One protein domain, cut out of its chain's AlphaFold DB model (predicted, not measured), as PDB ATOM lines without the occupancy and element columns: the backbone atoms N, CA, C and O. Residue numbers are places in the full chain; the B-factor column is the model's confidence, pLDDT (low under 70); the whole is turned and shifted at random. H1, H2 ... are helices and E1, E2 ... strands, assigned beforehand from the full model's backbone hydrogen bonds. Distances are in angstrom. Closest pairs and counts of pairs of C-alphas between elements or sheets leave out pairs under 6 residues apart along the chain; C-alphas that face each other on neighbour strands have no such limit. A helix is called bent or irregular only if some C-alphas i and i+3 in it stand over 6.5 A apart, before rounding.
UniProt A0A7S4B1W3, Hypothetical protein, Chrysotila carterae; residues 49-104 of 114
ATOM      1  N   ASN A  49     173.168 148.181 211.201       86.94
ATOM      2  CA  ASN A  49     172.836 146.798 211.533       86.94
ATOM      3  C   ASN A  49     172.372 146.645 212.988       86.94
ATOM      4  O   ASN A  49     172.226 145.522 213.460       86.94
ATOM      5  N   LEU A  50     172.178 147.739 213.725       90.50
ATOM      6  CA  LEU A  50     171.647 147.698 215.085       90.50
ATOM      7  C   LEU A  50     170.169 148.063 215.080       90.50
ATOM      8  O   LEU A  50     169.743 149.003 214.414       90.50
ATOM      9  N   ALA A  51     169.391 147.334 215.873       92.12
ATOM     10  CA  ALA A  51     168.002 147.667 216.128       92.12
ATOM     11  C   ALA A  51     167.883 148.382 217.478       92.12
ATOM     12  O   ALA A  51     168.476 147.962 218.476       92.12
ATOM     13  N   PHE A  52     167.112 149.467 217.500       93.12
ATOM     14  CA  PHE A  52     166.895 150.303 218.674       93.12
ATOM     15  C   PHE A  52     165.432 150.201 219.094       93.12
ATOM     16  O   PHE A  52     164.540 150.403 218.273       93.12
ATOM     17  N   PHE A  53     165.176 149.915 220.366       94.38
ATOM     18  CA  PHE A  53     163.832 149.676 220.880       94.38
ATOM     19  C   PHE A  53     163.532 150.575 222.076       94.38
ATOM     20  O   PHE A  53     164.356 150.703 222.981       94.38
ATOM     21  N   LEU A  54     162.336 151.161 222.109       94.12
ATOM     22  CA  LEU A  54     161.826 151.922 223.250       94.12
ATOM     23  C   LEU A  54     160.668 151.150 223.898       94.12
ATOM     24  O   LEU A  54     159.717 150.825 223.189       94.12
ATOM     25  N   PRO A  55     160.694 150.869 225.208       93.38
ATOM     26  CA  PRO A  55     159.577 150.233 225.895       93.38
ATOM     27  C   PRO A  55     158.303 151.068 225.777       93.38
ATOM     28  O   PRO A  55     158.332 152.289 225.944       93.38
ATOM     29  N   VAL A  56     157.178 150.405 225.525       93.38
ATOM     30  CA  VAL A  56     155.865 151.049 225.564       93.38
ATOM     31  C   VAL A  56     155.493 151.301 227.035       93.38
ATOM     32  O   VAL A  56     155.575 150.384 227.859       93.38
ATOM     33  N   PRO A  57     155.107 152.528 227.420       90.50
ATOM     34  CA  PRO A  57     154.680 152.801 228.787       90.50
ATOM     35  C   PRO A  57     153.290 152.211 229.058       90.50
ATOM     36  O   PRO A  57     152.471 152.063 228.154       90.50
ATOM     37  N   HIS A  58     152.997 151.932 230.330       87.56
ATOM     38  CA  HIS A  58     151.683 151.453 230.790       87.56
ATOM     39  C   HIS A  58     151.196 150.140 230.147       87.56
ATOM     40  O   HIS A  58     149.992 149.920 230.013       87.56
ATOM     41  N   CYS A  59     152.111 149.234 229.793       84.88
ATOM     42  CA  CYS A  59     151.750 147.865 229.432       84.88
ATOM     43  C   CYS A  59     151.262 147.067 230.643       84.88
ATOM     44  O   CYS A  59     151.544 147.394 231.800       84.88
ATOM     45  N   ARG A  60     150.549 145.971 230.369       87.38
ATOM     46  CA  ARG A  60     150.259 144.980 231.403       87.38
ATOM     47  C   ARG A  60     151.567 144.370 231.917       87.38
ATOM     48  O   ARG A  60     152.530 144.251 231.170       87.38
ATOM     49  N   ALA A  61     151.594 143.950 233.179       86.38
ATOM     50  CA  ALA A  61     152.800 143.393 233.801       86.38
ATOM     51  C   ALA A  61     153.309 142.098 233.132       86.38
ATOM     52  O   ALA A  61     154.472 141.749 233.294       86.38
ATOM     53  N   ASP A  62     152.443 141.394 232.401       89.69
ATOM     54  CA  ASP A  62     152.753 140.199 231.614       89.69
ATOM     55  C   ASP A  62     153.188 140.508 230.170       89.69
ATOM     56  O   ASP A  62     153.506 139.588 229.422       89.69
ATOM     57  N   GLN A  63     153.207 141.784 229.770       87.19
ATOM     58  CA  GLN A  63     153.468 142.216 228.400       87.19
ATOM     59  C   GLN A  63     154.676 143.151 228.337       87.19
ATOM     60  O   GLN A  63     154.692 144.227 228.934       87.19
ATOM     61  N   HIS A  64     155.673 142.761 227.544       88.88
ATOM     62  CA  HIS A  64     156.857 143.568 227.267       88.88
ATOM     63  C   HIS A  64     156.851 143.966 225.795       88.88
ATOM     64  O   HIS A  64     157.502 143.332 224.970       88.88
ATOM     65  N   THR A  65     156.081 145.010 225.480       93.69
ATOM     66  CA  THR A  65     155.996 145.531 224.110       93.69
ATOM     67  C   THR A  65     156.929 146.714 223.900       93.69
ATOM     68  O   THR A  65     157.195 147.499 224.817       93.69
ATOM     69  N   PHE A  66     157.436 146.837 222.677       94.62
ATOM     70  CA  PHE A  66     158.442 147.826 222.320       94.62
ATOM     71  C   PHE A  66     158.099 148.541 221.014       94.62
ATOM     72  O   PHE A  66     157.591 147.947 220.065       94.62
ATOM     73  N   TYR A  67     158.450 149.820 220.942       93.62
ATOM     74  CA  TYR A  67     158.535 150.572 219.701       93.62
ATOM     75  C   TYR A  67     159.890 150.333 219.039       93.62
ATOM     76  O   TYR A  67     160.920 150.484 219.695       93.62
ATOM     77  N   LEU A  68     159.904 150.050 217.737       93.19
ATOM     78  CA  LEU A  68     161.130 150.083 216.940       93.19
ATOM     79  C   LEU A  68     161.470 151.536 216.580       93.19
ATOM     80  O   LEU A  68     160.608 152.287 216.117       93.19
ATOM     81  N   LEU A  69     162.717 151.939 216.803       92.25
ATOM     82  CA  LEU A  69     163.210 153.283 216.523       92.25
ATOM     83  C   LEU A  69     164.048 153.298 215.245       92.25
ATOM     84  O   LEU A  69     164.872 152.416 215.010       92.25
ATOM     85  N   LYS A  70     163.851 154.346 214.447       91.00
ATOM     86  CA  LYS A  70     164.639 154.646 213.249       91.00
ATOM     87  C   LYS A  70     165.925 155.366 213.673       91.00
ATOM     88  O   LYS A  70     165.849 156.438 214.268       91.00
ATOM     89  N   ALA A  71     167.087 154.756 213.434       89.38
ATOM     90  CA  ALA A  71     168.388 155.281 213.875       89.38
ATOM     91  C   ALA A  71     168.865 156.503 213.067       89.38
ATOM     92  O   ALA A  71     169.718 157.260 213.526       89.38
ATOM     93  N   ASP A  72     168.312 156.686 211.871       90.00
ATOM     94  CA  ASP A  72     168.580 157.774 210.932       90.00
ATOM     95  C   ASP A  72     167.780 159.053 211.234       90.00
ATOM     96  O   ASP A  72     168.105 160.123 210.717       90.00
ATOM     97  N   ALA A  73     166.761 158.969 212.093       88.56
ATOM     98  CA  ALA A  73     165.919 160.099 212.458       88.56
ATOM     99  C   ALA A  73     166.414 160.812 213.735       88.56
ATOM    100  O   ALA A  73     166.912 160.165 214.664       88.56
ATOM    101  N   PRO A  74     166.238 162.144 213.845       92.56
ATOM    102  CA  PRO A  74     166.473 162.865 215.090       92.56
ATOM    103  C   PRO A  74     165.656 162.278 216.245       92.56
ATOM    104  O   PRO A  74     164.468 161.986 216.106       92.56
ATOM    105  N   LEU A  75     166.274 162.169 217.424       89.75
ATOM    106  CA  LEU A  75     165.624 161.571 218.596       89.75
ATOM    107  C   LEU A  75     164.307 162.278 218.967       89.75
ATOM    108  O   LEU A  75     163.368 161.622 219.406       89.75
ATOM    109  N   ALA A  76     164.224 163.597 218.770       90.94
ATOM    110  CA  ALA A  76     163.008 164.363 219.037       90.94
ATOM    111  C   ALA A  76     161.826 163.885 218.175       90.94
ATOM    112  O   ALA A  76     160.739 163.666 218.703       90.94
ATOM    113  N   ASP A  77     162.064 163.641 216.885       92.12
ATOM    114  CA  ASP A  77     161.042 163.186 215.936       92.12
ATOM    115  C   ASP A  77     160.620 161.749 216.247       92.12
ATOM    116  O   ASP A  77     159.437 161.412 216.250       92.12
ATOM    117  N   VAL A  78     161.593 160.903 216.598       91.31
ATOM    118  CA  VAL A  78     161.336 159.520 217.006       91.31
ATOM    119  C   VAL A  78     160.460 159.465 218.259       91.31
ATOM    120  O   VAL A  78     159.616 158.574 218.361       91.31
ATOM    121  N   LEU A  79     160.635 160.384 219.210       90.81
ATOM    122  CA  LEU A  79     159.925 160.369 220.491       90.81
ATOM    123  C   LEU A  79     158.604 161.153 220.496       90.81
ATOM    124  O   LEU A  79     157.832 160.967 221.431       90.81
ATOM    125  N   LEU A  80     158.320 161.980 219.485       90.19
ATOM    126  CA  LEU A  80     157.207 162.945 219.485       90.19
ATOM    127  C   LEU A  80     155.837 162.336 219.843       90.19
ATOM    128  O   LEU A  80     155.050 162.954 220.554       90.19
ATOM    129  N   GLU A  81     155.569 161.115 219.385       87.00
ATOM    130  CA  GLU A  81     154.292 160.409 219.587       87.00
ATOM    131  C   GLU A  81     154.396 159.240 220.578       87.00
ATOM    132  O   GLU A  81     153.468 158.441 220.720       87.00
ATOM    133  N   LYS A  82     155.539 159.092 221.255       89.00
ATOM    134  CA  LYS A  82     155.806 157.972 222.161       89.00
ATOM    135  C   LYS A  82     155.740 158.464 223.598       89.00
ATOM    136  O   LYS A  82     156.358 159.462 223.957       89.00
ATOM    137  N   GLY A  83     155.008 157.749 224.447       86.50
ATOM    138  CA  GLY A  83     155.030 158.046 225.874       86.50
ATOM    139  C   GLY A  83     156.370 157.623 226.487       86.50
ATOM    140  O   GLY A  83     156.879 156.542 226.197       86.50
ATOM    141  N   VAL A  84     156.936 158.472 227.344       88.31
ATOM    142  CA  VAL A  84     158.199 158.219 228.048       88.31
ATOM    143  C   VAL A  84     157.970 158.394 229.546       88.31
ATOM    144  O   VAL A  84     157.362 159.374 229.972       88.31
ATOM    145  N   LEU A  85     158.459 157.448 230.349       83.94
ATOM    146  CA  LEU A  85     158.420 157.527 231.809       83.94
ATOM    147  C   LEU A  85     159.762 158.050 232.316       83.94
ATOM    148  O   LEU A  85     160.753 157.333 232.238       83.94
ATOM    149  N   GLU A  86     159.771 159.280 232.836       89.00
ATOM    150  CA  GLU A  86     160.944 159.995 233.373       89.00
ATOM    151  C   GLU A  86     162.068 160.229 232.349       89.00
ATOM    152  O   GLU A  86     162.294 161.363 231.927       89.00
ATOM    153  N   PHE A  87     162.750 159.163 231.930       89.75
ATOM    154  CA  PHE A  87     163.866 159.172 230.993       89.75
ATOM    155  C   PHE A  87     163.710 158.038 229.967       89.75
ATOM    156  O   PHE A  87     163.387 156.905 230.340       89.75
ATOM    157  N   PRO A  88     163.965 158.288 228.671       89.94
ATOM    158  CA  PRO A  88     163.834 157.258 227.648       89.94
ATOM    159  C   PRO A  88     164.919 156.193 227.828       89.94
ATOM    160  O   PRO A  88     166.113 156.485 227.770       89.94
ATOM    161  N   THR A  89     164.500 154.945 228.023       92.19
ATOM    162  CA  THR A  89     165.409 153.795 228.053       92.19
ATOM    163  C   THR A  89     165.398 153.130 226.689       92.19
ATOM    164  O   THR A  89     164.383 152.575 226.287       92.19
ATOM    165  N   VAL A  90     166.518 153.188 225.970       93.38
ATOM    166  CA  VAL A  90     166.649 152.566 224.649       93.38
ATOM    167  C   VAL A  90     167.399 151.247 224.781       93.38
ATOM    168  O   VAL A  90     168.531 151.212 225.262       93.38
ATOM    169  N   HIS A  91     166.770 150.165 224.337       92.81
ATOM    170  CA  HIS A  91     167.415 148.870 224.188       92.81
ATOM    171  C   HIS A  91     168.066 148.797 222.811       92.81
ATOM    172  O   HIS A  91     167.486 149.243 221.824       92.81
ATOM    173  N   VAL A  92     169.264 148.228 222.750       92.44
ATOM    174  CA  VAL A  92     169.986 147.991 221.500       92.44
ATOM    175  C   VAL A  92     170.155 146.492 221.351       92.44
ATOM    176  O   VAL A  92     170.532 145.834 222.323       92.44
ATOM    177  N   ALA A  93     169.854 145.968 220.170       90.94
ATOM    178  CA  ALA A  93     170.005 144.553 219.873       90.94
ATOM    179  C   ALA A  93     170.670 144.343 218.512       90.94
ATOM    180  O   ALA A  93     170.548 145.172 217.602       90.94
ATOM    181  N   LEU A  94     171.358 143.211 218.385       90.50
ATOM    182  CA  LEU A  94     171.841 142.718 217.100       90.50
ATOM    183  C   LEU A  94     170.665 142.191 216.247       90.50
ATOM    184  O   LEU A  94     169.602 141.884 216.792       90.50
ATOM    185  N   PRO A  95     170.824 142.058 214.916       86.06
ATOM    186  CA  PRO A  95     169.746 141.612 214.028       86.06
ATOM    187  C   PRO A  95     169.145 140.249 214.395       86.06
ATOM    188  O   PRO A  95     167.945 140.031 214.249       86.06
ATOM    189  N   ASP A  96     169.972 139.335 214.892       88.62
ATOM    190  CA  ASP A  96     169.589 138.001 215.355       88.62
ATOM    191  C   ASP A  96     168.855 138.012 216.706       88.62
ATOM    192  O   ASP A  96     168.164 137.054 217.044       88.62
ATOM    193  N   GLU A  97     168.950 139.107 217.461       88.94
ATOM    194  CA  GLU A  97     168.274 139.289 218.747       88.94
ATOM    195  C   GLU A  97     166.893 139.964 218.609       88.94
ATOM    196  O   GLU A  97     166.132 140.008 219.576       88.94
ATOM    197  N   ILE A  98     166.521 140.453 217.418       89.56
ATOM    198  CA  ILE A  98     165.257 141.182 217.193       89.56
ATOM    199  C   ILE A  98     164.035 140.329 217.567       89.56
ATOM    200  O   ILE A  98     163.067 140.849 218.119       89.56
ATOM    201  N   SER A  99     164.080 139.014 217.335       90.00
ATOM    202  CA  SER A  99     162.962 138.106 217.630       90.00
ATOM    203  C   SER A  99     162.621 137.980 219.118       90.00
ATOM    204  O   SER A  99     161.573 137.435 219.448       90.00
ATOM    205  N   TYR A 100     163.493 138.445 220.020       88.75
ATOM    206  CA  TYR A 100     163.218 138.455 221.460       88.75
ATOM    207  C   TYR A 100     162.305 139.610 221.894       88.75
ATOM    208  O   TYR A 100     161.869 139.629 223.045       88.75
ATOM    209  N   PHE A 101     162.022 140.566 221.005       88.12
ATOM    210  CA  PHE A 101     161.233 141.754 221.309       88.12
ATOM    211  C   PHE A 101     159.844 141.663 220.672       88.12
ATOM    212  O   PHE A 101     159.707 141.489 219.460       88.12
ATOM    213  N   GLU A 102     158.799 141.825 221.486       90.06
ATOM    214  CA  GLU A 102     157.429 141.942 220.993       90.06
ATOM    215  C   GLU A 102     157.198 143.372 220.490       90.06
ATOM    216  O   GLU A 102     157.107 144.329 221.263       90.06
ATOM    217  N   LEU A 103     157.169 143.536 219.170       86.62
ATOM    218  CA  LEU A 103     157.038 144.847 218.546       86.62
ATOM    219  C   LEU A 103     155.583 145.307 218.515       86.62
ATOM    220  O   LEU A 103     154.708 144.613 217.994       86.62
ATOM    221  N   LEU A 104     155.342 146.528 218.990       81.50
ATOM    222  CA  LEU A 104     154.075 147.197 218.757       81.50
ATOM    223  C   LEU A 104     154.024 147.622 217.285       81.50
ATOM    224  O   LEU A 104     154.777 148.499 216.855       81.50
TER     225      LEU A 104
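AT A GLANCE: This is residues 49 to 104 of the 114 residues of the protein "Hypothetical protein" of Chrysotila carterae (UniProt A0A7S4B1W3). A small antiparallel sheet, order E2 E1 E3, lies in the middle, with short helix H2 on one side and H1 grazing it on the far side. The 56 printed residues run E1 E2 H1 E3 H2, class mixed, under half in named elements. The whole is compact: radius of gyration of the C-alphas 11.3 A, spans 30 by 26 by 16 A.

IN THESE COORDINATES: E1 is residues 51 to 55, 13.2 A, from C-alpha 51 at (168.002, 147.667, 216.128). E2 is 65 to 69, 13.0 A; E3 91 to 93, 6.6 A; H1 75 to 79, 6.1 A. H2, 95 to 100, 10.4 A, ends at C-alpha 100 (163.218, 138.455, 221.460); it is irregular, C-alphas 96 and 99 being 7.0 A apart.

HOW THE PARTS SIT: E1 and E2, a hairpin, are antiparallel; N 67 and O 54 are 2.8 A apart. E1 and E3 are antiparallel; N 53 and O 91 are 2.8 A apart. E2, H1, E3 form a split strand-helix-strand unit, E1 between its strands, with a right-handed crossover. H1 only grazes the sheet. H2 is on it; its closest C-alphas to E1 are Pro 95 and Ala 51, 6.6 A. H1's O i to N i+4 pair is within hydrogen-bond range; H2 has 0 of 2, and 2 of 3 O i to N i+3.

THE WHOLE: The farthest C-alphas, Asp 62 and Asp 72, are 31.4 A apart. The printed part has no cut; H1 to E3 is a long link. No printed residue is under 70 in pLDDT.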